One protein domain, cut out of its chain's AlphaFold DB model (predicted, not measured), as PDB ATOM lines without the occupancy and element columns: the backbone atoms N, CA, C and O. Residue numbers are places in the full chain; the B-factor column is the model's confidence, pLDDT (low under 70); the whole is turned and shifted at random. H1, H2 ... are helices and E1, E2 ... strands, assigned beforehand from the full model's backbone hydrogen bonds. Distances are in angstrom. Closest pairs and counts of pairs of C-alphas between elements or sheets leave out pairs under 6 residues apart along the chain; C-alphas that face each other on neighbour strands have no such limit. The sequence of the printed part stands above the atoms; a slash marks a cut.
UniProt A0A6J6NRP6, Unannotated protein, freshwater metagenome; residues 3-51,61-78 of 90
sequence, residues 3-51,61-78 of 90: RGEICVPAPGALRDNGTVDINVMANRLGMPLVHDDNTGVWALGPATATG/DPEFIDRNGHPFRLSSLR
ATOM      1  N   ARG A   3      19.628  -8.794  44.034       78.25
ATOM      2  CA  ARG A   3      20.087  -7.425  44.266       78.25
ATOM      3  C   ARG A   3      20.238  -7.249  45.772       78.25
ATOM      4  O   ARG A   3      19.248  -6.989  46.460       78.25
ATOM      5  N   GLY A   4      21.463  -7.416  46.269       82.19
ATOM      6  CA  GLY A   4      21.691  -7.599  47.704       82.19
ATOM      7  C   GLY A   4      20.864  -8.784  48.206       82.19
ATOM      8  O   GLY A   4      20.857  -9.838  47.576       82.19
ATOM      9  N   GLU A   5      20.082  -8.558  49.256       84.19
ATOM     10  CA  GLU A   5      19.251  -9.588  49.896       84.19
ATOM     11  C   GLU A   5      17.944  -9.915  49.147       84.19
ATOM     12  O   GLU A   5      17.209 -10.819  49.540       84.19
ATOM     13  N   ILE A   6      17.604  -9.184  48.076       82.56
ATOM     14  CA  ILE A   6      16.334  -9.371  47.356       82.56
ATOM     15  C   ILE A   6      16.572 -10.152  46.070       82.56
ATOM     16  O   ILE A   6      17.202  -9.650  45.139       82.56
ATOM     17  N   CYS A   7      15.995 -11.348  45.975       88.94
ATOM     18  CA  CYS A   7      16.029 -12.153  44.760       88.94
ATOM     19  C   CYS A   7      14.745 -11.993  43.937       88.94
ATOM     20  O   CYS A   7      13.634 -12.148  44.439       88.94
ATOM     21  N   VAL A   8      14.915 -11.708  42.647       87.44
ATOM     22  CA  VAL A   8      13.841 -11.574  41.662       87.44
ATOM     23  C   VAL A   8      13.908 -12.750  40.678       87.44
ATOM     24  O   VAL A   8      14.983 -13.027  40.117       87.44
ATOM     25  N   PRO A   9      12.789 -13.465  40.450       89.75
ATOM     26  CA  PRO A   9      12.694 -14.468  39.395       89.75
ATOM     27  C   PRO A   9      12.918 -13.839  38.019       89.75
ATOM     28  O   PRO A   9      12.279 -12.849  37.662       89.75
ATOM     29  N   ALA A  10      13.820 -14.421  37.232       87.88
ATOM     30  CA  ALA A  10      14.190 -13.881  35.926       87.88
ATOM     31  C   ALA A  10      14.430 -14.991  34.890       87.88
ATOM     32  O   ALA A  10      15.555 -15.173  34.418       87.88
ATOM     33  N   PRO A  11      13.387 -15.772  34.556       90.19
ATOM     34  CA  PRO A  11      13.476 -16.747  33.477       90.19
ATOM     35  C   PRO A  11      13.796 -16.036  32.155       90.19
ATOM     36  O   PRO A  11      13.287 -14.945  31.898       90.19
ATOM     37  N   GLY A  12      14.660 -16.647  31.343       90.38
ATOM     38  CA  GLY A  12      15.096 -16.086  30.059       90.38
ATOM     39  C   GLY A  12      16.066 -14.905  30.164       90.38
ATOM     40  O   GLY A  12      16.453 -14.352  29.143       90.38
ATOM     41  N   ALA A  13      16.482 -14.511  31.373       91.62
ATOM     42  CA  ALA A  13      17.477 -13.452  31.535       91.62
ATOM     43  C   ALA A  13      18.912 -13.931  31.286       91.62
ATOM     44  O   ALA A  13      19.780 -13.096  31.076       91.62
ATOM     45  N   LEU A  14      19.181 -15.237  31.331       93.69
ATOM     46  CA  LEU A  14      20.476 -15.807  30.966       93.69
ATOM     47  C   LEU A  14      20.371 -16.387  29.558       93.69
ATOM     48  O   LEU A  14      19.459 -17.166  29.283       93.69
ATOM     49  N   ARG A  15      21.291 -15.997  28.683       92.94
ATOM     50  CA  ARG A  15      21.431 -16.551  27.337       92.94
ATOM     51  C   ARG A  15      22.331 -17.783  27.365       92.94
ATOM     52  O   ARG A  15      23.158 -17.928  28.262       92.94
ATOM     53  N   ASP A  16      22.235 -18.615  26.334       93.38
ATOM     54  CA  ASP A  16      23.002 -19.867  26.224       93.38
ATOM     55  C   ASP A  16      24.523 -19.651  26.239       93.38
ATOM     56  O   ASP A  16      25.282 -20.504  26.689       93.38
ATOM     57  N   ASN A  17      24.980 -18.474  25.805       94.38
ATOM     58  CA  ASN A  17      26.385 -18.068  25.857       94.38
ATOM     59  C   ASN A  17      26.836 -17.554  27.242       94.38
ATOM     60  O   ASN A  17      27.916 -16.979  27.359       94.38
ATOM     61  N   GLY A  18      26.000 -17.687  28.273       92.31
ATOM     62  CA  GLY A  18      26.278 -17.237  29.638       92.31
ATOM     63  C   GLY A  18      26.137 -15.728  29.864       92.31
ATOM     64  O   GLY A  18      26.380 -15.259  30.974       92.31
ATOM     65  N   THR A  19      25.738 -14.948  28.852       94.31
ATOM     66  CA  THR A  19      25.503 -13.502  29.008       94.31
ATOM     67  C   THR A  19      24.100 -13.205  29.528       94.31
ATOM     68  O   THR A  19      23.175 -13.998  29.359       94.31
ATOM     69  N   VAL A  20      23.923 -12.032  30.139       92.38
ATOM     70  CA  VAL A  20      22.619 -11.581  30.637       92.38
ATOM     71  C   VAL A  20      21.887 -10.766  29.573       92.38
ATOM     72  O   VAL A  20      22.458  -9.869  28.944       92.38
ATOM     73  N   ASP A  21      20.603 -11.054  29.380       93.81
ATOM     74  CA  ASP A  21      19.706 -10.210  28.606       93.81
ATOM     75  C   ASP A  21      19.309  -8.965  29.396       93.81
ATOM     76  O   ASP A  21      18.541  -9.027  30.360       93.81
ATOM     77  N   ILE A  22      19.854  -7.820  28.975       92.25
ATOM     78  CA  ILE A  22      19.659  -6.550  29.664       92.25
ATOM     79  C   ILE A  22      18.207  -6.070  29.615       92.25
ATOM     80  O   ILE A  22      17.749  -5.480  30.587       92.25
ATOM     81  N   ASN A  23      17.461  -6.370  28.549       94.06
ATOM     82  CA  ASN A  23      16.060  -5.968  28.440       94.06
ATOM     83  C   ASN A  23      15.211  -6.740  29.451       94.06
ATOM     84  O   ASN A  23      14.419  -6.154  30.190       94.06
ATOM     85  N   VAL A  24      15.427  -8.057  29.537       93.69
ATOM     86  CA  VAL A  24      14.729  -8.908  30.508       93.69
ATOM     87  C   VAL A  24      15.116  -8.516  31.933       93.69
ATOM     88  O   VAL A  24      14.242  -8.356  32.786       93.69
ATOM     89  N   MET A  25      16.409  -8.322  32.202       91.88
ATOM     90  CA  MET A  25      16.897  -7.926  33.522       91.88
ATOM     91  C   MET A  25      16.334  -6.572  33.957       91.88
ATOM     92  O   MET A  25      15.809  -6.462  35.067       91.88
ATOM     93  N   ALA A  26      16.419  -5.558  33.093       92.69
ATOM     94  CA  ALA A  26      15.956  -4.213  33.402       92.69
ATOM     95  C   ALA A  26      14.455  -4.208  33.703       92.69
ATOM     96  O   ALA A  26      14.038  -3.683  34.734       92.69
ATOM     97  N   ASN A  27      13.656  -4.895  32.882       91.75
ATOM     98  CA  ASN A  27      12.219  -5.023  33.105       91.75
ATOM     99  C   ASN A  27      11.910  -5.689  34.461       91.75
ATOM    100  O   ASN A  27      11.151  -5.147  35.264       91.75
ATOM    101  N   ARG A  28      12.564  -6.817  34.774       91.25
ATOM    102  CA  ARG A  28      12.338  -7.558  36.029       91.25
ATOM    103  C   ARG A  28      12.744  -6.776  37.275       91.25
ATOM    104  O   ARG A  28      12.103  -6.914  38.312       91.25
ATOM    105  N   LEU A  29      13.796  -5.965  37.187       89.69
ATOM    106  CA  LEU A  29      14.279  -5.143  38.298       89.69
ATOM    107  C   LEU A  29      13.638  -3.747  38.350       89.69
ATOM    108  O   LEU A  29      14.013  -2.943  39.209       89.69
ATOM    109  N   GLY A  30      12.699  -3.442  37.449       90.00
ATOM    110  CA  GLY A  30      12.104  -2.111  37.324       90.00
ATOM    111  C   GLY A  30      13.144  -1.028  37.021       90.00
ATOM    112  O   GLY A  30      13.058   0.077  37.551       90.00
ATOM    113  N   MET A  31      14.190  -1.353  36.267       91.31
ATOM    114  CA  MET A  31      15.203  -0.393  35.834       91.31
ATOM    115  C   MET A  31      14.708   0.313  34.569       91.31
ATOM    116  O   MET A  31      14.355  -0.373  33.607       91.31
ATOM    117  N   PRO A  32      14.705   1.655  34.523       92.12
ATOM    118  CA  PRO A  32      14.520   2.375  33.271       92.12
ATOM    119  C   PRO A  32      15.631   1.992  32.290       92.12
ATOM    120  O   PRO A  32      16.805   2.059  32.646       92.12
ATOM    121  N   LEU A  33      15.274   1.596  31.073       94.88
ATOM    122  CA  LEU A  33      16.222   1.329  29.996       94.88
ATOM    123  C   LEU A  33      15.750   2.092  28.764       94.88
ATOM    124  O   LEU A  33      14.621   1.900  28.317       94.88
ATOM    125  N   VAL A  34      16.602   2.975  28.257       95.31
ATOM    126  CA  VAL A  34      16.320   3.801  27.082       95.31
ATOM    127  C   VAL A  34      17.417   3.568  26.059       95.31
ATOM    128  O   VAL A  34      18.596   3.536  26.410       95.31
ATOM    129  N   HIS A  35      17.011   3.415  24.807       95.38
ATOM    130  CA  HIS A  35      17.896   3.360  23.657       95.38
ATOM    131  C   HIS A  35      17.650   4.589  22.791       95.38
ATOM    132  O   HIS A  35      16.498   4.913  22.505       95.38
ATOM    133  N   ASP A  36      18.719   5.264  22.390       96.19
ATOM    134  CA  ASP A  36      18.673   6.254  21.322       96.19
ATOM    135  C   ASP A  36      19.134   5.599  20.018       96.19
ATOM    136  O   ASP A  36      20.332   5.400  19.803       96.19
ATOM    137  N   ASP A  37      18.179   5.282  19.142       95.00
ATOM    138  CA  ASP A  37      18.438   4.622  17.858       95.00
ATOM    139  C   ASP A  37      19.369   5.437  16.940       95.00
ATOM    140  O   ASP A  37      20.074   4.857  16.114       95.00
ATOM    141  N   ASN A  38      19.408   6.768  17.080       95.81
ATOM    142  CA  ASN A  38      20.221   7.630  16.215       95.81
ATOM    143  C   ASN A  38      21.706   7.601  16.591       95.81
ATOM    144  O   ASN A  38      22.567   7.710  15.718       95.81
ATOM    145  N   THR A  39      22.011   7.490  17.886       95.81
ATOM    146  CA  THR A  39      23.390   7.508  18.404       95.81
ATOM    147  C   THR A  39      23.887   6.127  18.832       95.81
ATOM    148  O   THR A  39      25.080   5.958  19.082       95.81
ATOM    149  N   GLY A  40      22.998   5.131  18.912       94.00
ATOM    150  CA  GLY A  40      23.294   3.795  19.430       94.00
ATOM    151  C   GLY A  40      23.587   3.777  20.934       94.00
ATOM    152  O   GLY A  40      24.135   2.801  21.451       94.00
ATOM    153  N   VAL A  41      23.278   4.867  21.644       95.50
ATOM    154  CA  VAL A  41      23.557   5.012  23.073       95.50
ATOM    155  C   VAL A  41      22.438   4.378  23.889       95.50
ATOM    156  O   VAL A  41      21.252   4.568  23.626       95.50
ATOM    157  N   TRP A  42      22.835   3.653  24.932       95.31
ATOM    158  CA  TRP A  42      21.925   3.077  25.912       95.31
ATOM    159  C   TRP A  42      22.094   3.766  27.261       95.31
ATOM    160  O   TRP A  42      23.207   3.890  27.773       95.31
ATOM    161  N   ALA A  43      20.977   4.162  27.863       94.88
ATOM    162  CA  ALA A  43      20.919   4.677  29.222       94.88
ATOM    163  C   ALA A  43      20.158   3.690  30.110       94.88
ATOM    164  O   ALA A  43      18.989   3.385  29.868       94.88
ATOM    165  N   LEU A  44      20.825   3.204  31.156       93.69
ATOM    166  CA  LEU A  44      20.251   2.307  32.153       93.69
ATOM    167  C   LEU A  44      20.167   3.030  33.500       93.69
ATOM    168  O   LEU A  44      21.178   3.427  34.075       93.69
ATOM    169  N   GLY A  45      18.947   3.195  33.998       90.50
ATOM    170  CA  GLY A  45      18.656   3.782  35.298       90.50
ATOM    171  C   GLY A  45      18.763   2.779  36.454       90.50
ATOM    172  O   GLY A  45      18.895   1.569  36.248       90.50
ATOM    173  N   PRO A  46      18.680   3.262  37.704       88.81
ATOM    174  CA  PRO A  46      18.757   2.409  38.882       88.81
ATOM    175  C   PRO A  46      17.553   1.465  38.986       88.81
ATOM    176  O   PRO A  46      16.449   1.769  38.538       88.81
ATOM    177  N   ALA A  47      17.755   0.322  39.640       88.00
ATOM    178  CA  ALA A  47      16.687  -0.642  39.890       88.00
ATOM    179  C   ALA A  47      15.651  -0.105  40.878       88.00
ATOM    180  O   ALA A  47      15.997   0.359  41.965       88.00
ATOM    181  N   THR A  48      14.372  -0.265  40.540       85.62
ATOM    182  CA  THR A  48      13.238   0.150  41.374       85.62
ATOM    183  C   THR A  48      12.363  -1.022  41.808       85.62
ATOM    184  O   THR A  48      11.238  -0.804  42.227       85.62
ATOM    185  N   ALA A  49      12.865  -2.262  41.777       74.31
ATOM    186  CA  ALA A  49      12.109  -3.482  42.113       74.31
ATOM    187  C   ALA A  49      11.326  -3.428  43.448       74.31
ATOM    188  O   ALA A  49      10.358  -4.154  43.633       74.31
ATOM    189  N   THR A  50      11.729  -2.562  44.380       74.38
ATOM    190  CA  THR A  50      11.059  -2.289  45.667       74.38
ATOM    191  C   THR A  50      10.069  -1.112  45.617       74.38
ATOM    192  O   THR A  50       9.676  -0.587  46.655       74.38
ATOM    193  N   GLY A  51       9.713  -0.628  44.425       76.31
ATOM    194  CA  GLY A  51       8.884   0.556  44.170       76.31
ATOM    195  C   GLY A  51       9.587   1.904  44.382       76.31
ATOM    196  O   GLY A  51       8.965   2.951  44.222       76.31
ATOM    197  N   ASP A  61      22.864  15.975  54.608       92.75
ATOM    198  CA  ASP A  61      22.702  17.370  55.036       92.75
ATOM    199  C   ASP A  61      23.798  18.272  54.437       92.75
ATOM    200  O   ASP A  61      24.684  18.726  55.166       92.75
ATOM    201  N   PRO A  62      23.809  18.471  53.105       92.81
ATOM    202  CA  PRO A  62      24.824  19.287  52.453       92.81
ATOM    203  C   PRO A  62      24.670  20.770  52.812       92.81
ATOM    204  O   PRO A  62      23.584  21.248  53.165       92.81
ATOM    205  N   GLU A  63      25.774  21.498  52.670       95.25
ATOM    206  CA  GLU A  63      25.795  22.956  52.697       95.25
ATOM    207  C   GLU A  63      25.590  23.499  51.278       95.25
ATOM    208  O   GLU A  63      26.220  23.046  50.323       95.25
ATOM    209  N   PHE A  64      24.676  24.454  51.149       91.38
ATOM    210  CA  PHE A  64      24.336  25.148  49.915       91.38
ATOM    211  C   PHE A  64      24.622  26.635  50.055       91.38
ATOM    212  O   PHE A  64      24.719  27.158  51.163       91.38
ATOM    213  N   ILE A  65      24.680  27.321  48.919       91.88
ATOM    214  CA  ILE A  65      24.773  28.775  48.848       91.88
ATOM    215  C   ILE A  65      23.408  29.331  48.441       91.88
ATOM    216  O   ILE A  65      22.803  28.861  47.475       91.88
ATOM    217  N   ASP A  66      22.895  30.302  49.195       90.00
ATOM    218  CA  ASP A  66      21.654  30.994  48.853       90.00
ATOM    219  C   ASP A  66      21.851  32.008  47.708       90.00
ATOM    220  O   ASP A  66      22.961  32.260  47.236       90.00
ATOM    221  N   ARG A  67      20.760  32.637  47.253       88.12
ATOM    222  CA  ARG A  67      20.809  33.632  46.163       88.12
ATOM    223  C   ARG A  67      21.666  34.865  46.494       88.12
ATOM    224  O   ARG A  67      22.077  35.575  45.584       88.12
ATOM    225  N   ASN A  68      21.900  35.143  47.773       92.88
ATOM    226  CA  ASN A  68      22.699  36.268  48.244       92.88
ATOM    227  C   ASN A  68      24.155  35.861  48.546       92.88
ATOM    228  O   ASN A  68      24.921  36.696  49.020       92.88
ATOM    229  N   GLY A  69      24.543  34.605  48.293       93.94
ATOM    230  CA  GLY A  69      25.893  34.100  48.537       93.94
ATOM    231  C   GLY A  69      26.134  33.542  49.943       93.94
ATOM    232  O   GLY A  69      27.265  33.172  50.247       93.94
ATOM    233  N   HIS A  70      25.118  33.454  50.805       95.38
ATOM    234  CA  HIS A  70      25.296  32.969  52.176       95.38
ATOM    235  C   HIS A  70      25.175  31.443  52.262       95.38
ATOM    236  O   HIS A  70      24.247  30.870  51.677       95.38
ATOM    237  N   PRO A  71      26.060  30.772  53.025       96.19
ATOM    238  CA  PRO A  71      25.967  29.339  53.238       96.19
ATOM    239  C   PRO A  71      24.795  28.980  54.157       96.19
ATOM    240  O   PRO A  71      24.529  29.653  55.155       96.19
ATOM    241  N   PHE A  72      24.112  27.879  53.852       94.38
ATOM    242  CA  PHE A  72      23.107  27.278  54.726       94.38
ATOM    243  C   PHE A  72      23.075  25.754  54.564       94.38
ATOM    244  O   PHE A  72      23.318  25.220  53.485       94.38
ATOM    245  N   ARG A  73      22.715  25.031  55.630       94.56
ATOM    246  CA  ARG A  73      22.490  23.576  55.566       94.56
ATOM    247  C   ARG A  73      21.065  23.234  55.164       94.56
ATOM    248  O   ARG A  73      20.131  23.911  55.601       94.56
ATOM    249  N   LEU A  74      20.877  22.138  54.431       91.62
ATOM    250  CA  LEU A  74      19.547  21.649  54.048       91.62
ATOM    251  C   LEU A  74      18.626  21.446  55.263       91.62
ATOM    252  O   LEU A  74      17.453  21.821  55.237       91.62
ATOM    253  N   SER A  75      19.160  20.904  56.356       93.25
ATOM    254  CA  SER A  75      18.441  20.646  57.603       93.25
ATOM    255  C   SER A  75      17.884  21.909  58.250       93.25
ATOM    256  O   SER A  75      16.835  21.837  58.894       93.25
ATOM    257  N   SER A  76      18.513  23.067  58.025       93.88
ATOM    258  CA  SER A  76      18.003  24.344  58.524       93.88
ATOM    259  C   SER A  76      16.613  24.648  57.962       93.88
ATOM    260  O   SER A  76      15.823  25.333  58.605       93.88
ATOM    261  N   LEU A  77      16.267  24.128  56.782       92.19
ATOM    262  CA  LEU A  77      15.011  24.413  56.096       92.19
ATOM    263  C   LEU A  77      13.806  23.593  56.593       92.19
ATOM    264  O   LEU A  77      12.687  23.804  56.119       92.19
ATOM    265  N   ARG A  78      13.991  22.672  57.547       92.06
ATOM    266  CA  ARG A  78      12.898  21.843  58.084       92.06
ATOM    267  C   ARG A  78      11.750  22.703  58.627       92.06
ATOM    268  O   ARG A  78      11.967  23.718  59.279       92.06
TER     269      ARG A  78
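Overview. This is residues 3 to 51 and 61 to 78 of the 90 residues of the protein "Unannotated protein" of freshwater metagenome (UniProt A0A6J6NRP6). With little regular structure, the model shows two small strand hairpins in separate lobes: E1-E2 with H1 near its base and a long loop, and E3-E4 ending in short H2. The tip, residues 36 to 41, sticks out. The 67 printed residues hold H1, E1, E2, E3, E4, H2 in that order, class mixed, under half in named elements; both sheets are antiparallel. It is extended and flat, radius of gyration of the C-alphas 19.9 A, spans 59 by 37 by 18 A.

Along the chain. E1, residues 33 to 36, spans 10.3 A from (16.222, 1.329, 29.996); E2, 41 to 44, 10.0 A. H1 is 22 to 28, 9.8 A; E3, 63 to 65, and E4, 71 to 73, 7.1 A each; H2, 74 to 77, 5.7 A, ends at (15.011, 24.413, 56.096).

Arrangement. In hairpin E1-E2, N 34 and O 43 are 2.9 A apart, within hydrogen-bond range. The closest C-alphas of H1 and E1, Ala 26 and Leu 33, are 6.5 A apart. In hairpin E3-E4, N 64 and O 72 are within range at 2.8 A. The closest C-alphas of E3 and H2, Glu 63 and Leu 74, are 6.5 A apart. H1 and H2 are apart. In H1 every O i to N i+4 pair is within range; H2 is too short for one.

Size, cuts and confidence. C-alphas Asp 16 and Asn 68, the farthest apart, are 60.3 A apart. Residues 52 to 60 are not printed; C-alphas 51 and 61 are 24.3 A apart across this cut. The links printed whole are tight. No printed residue is under pLDDT 70.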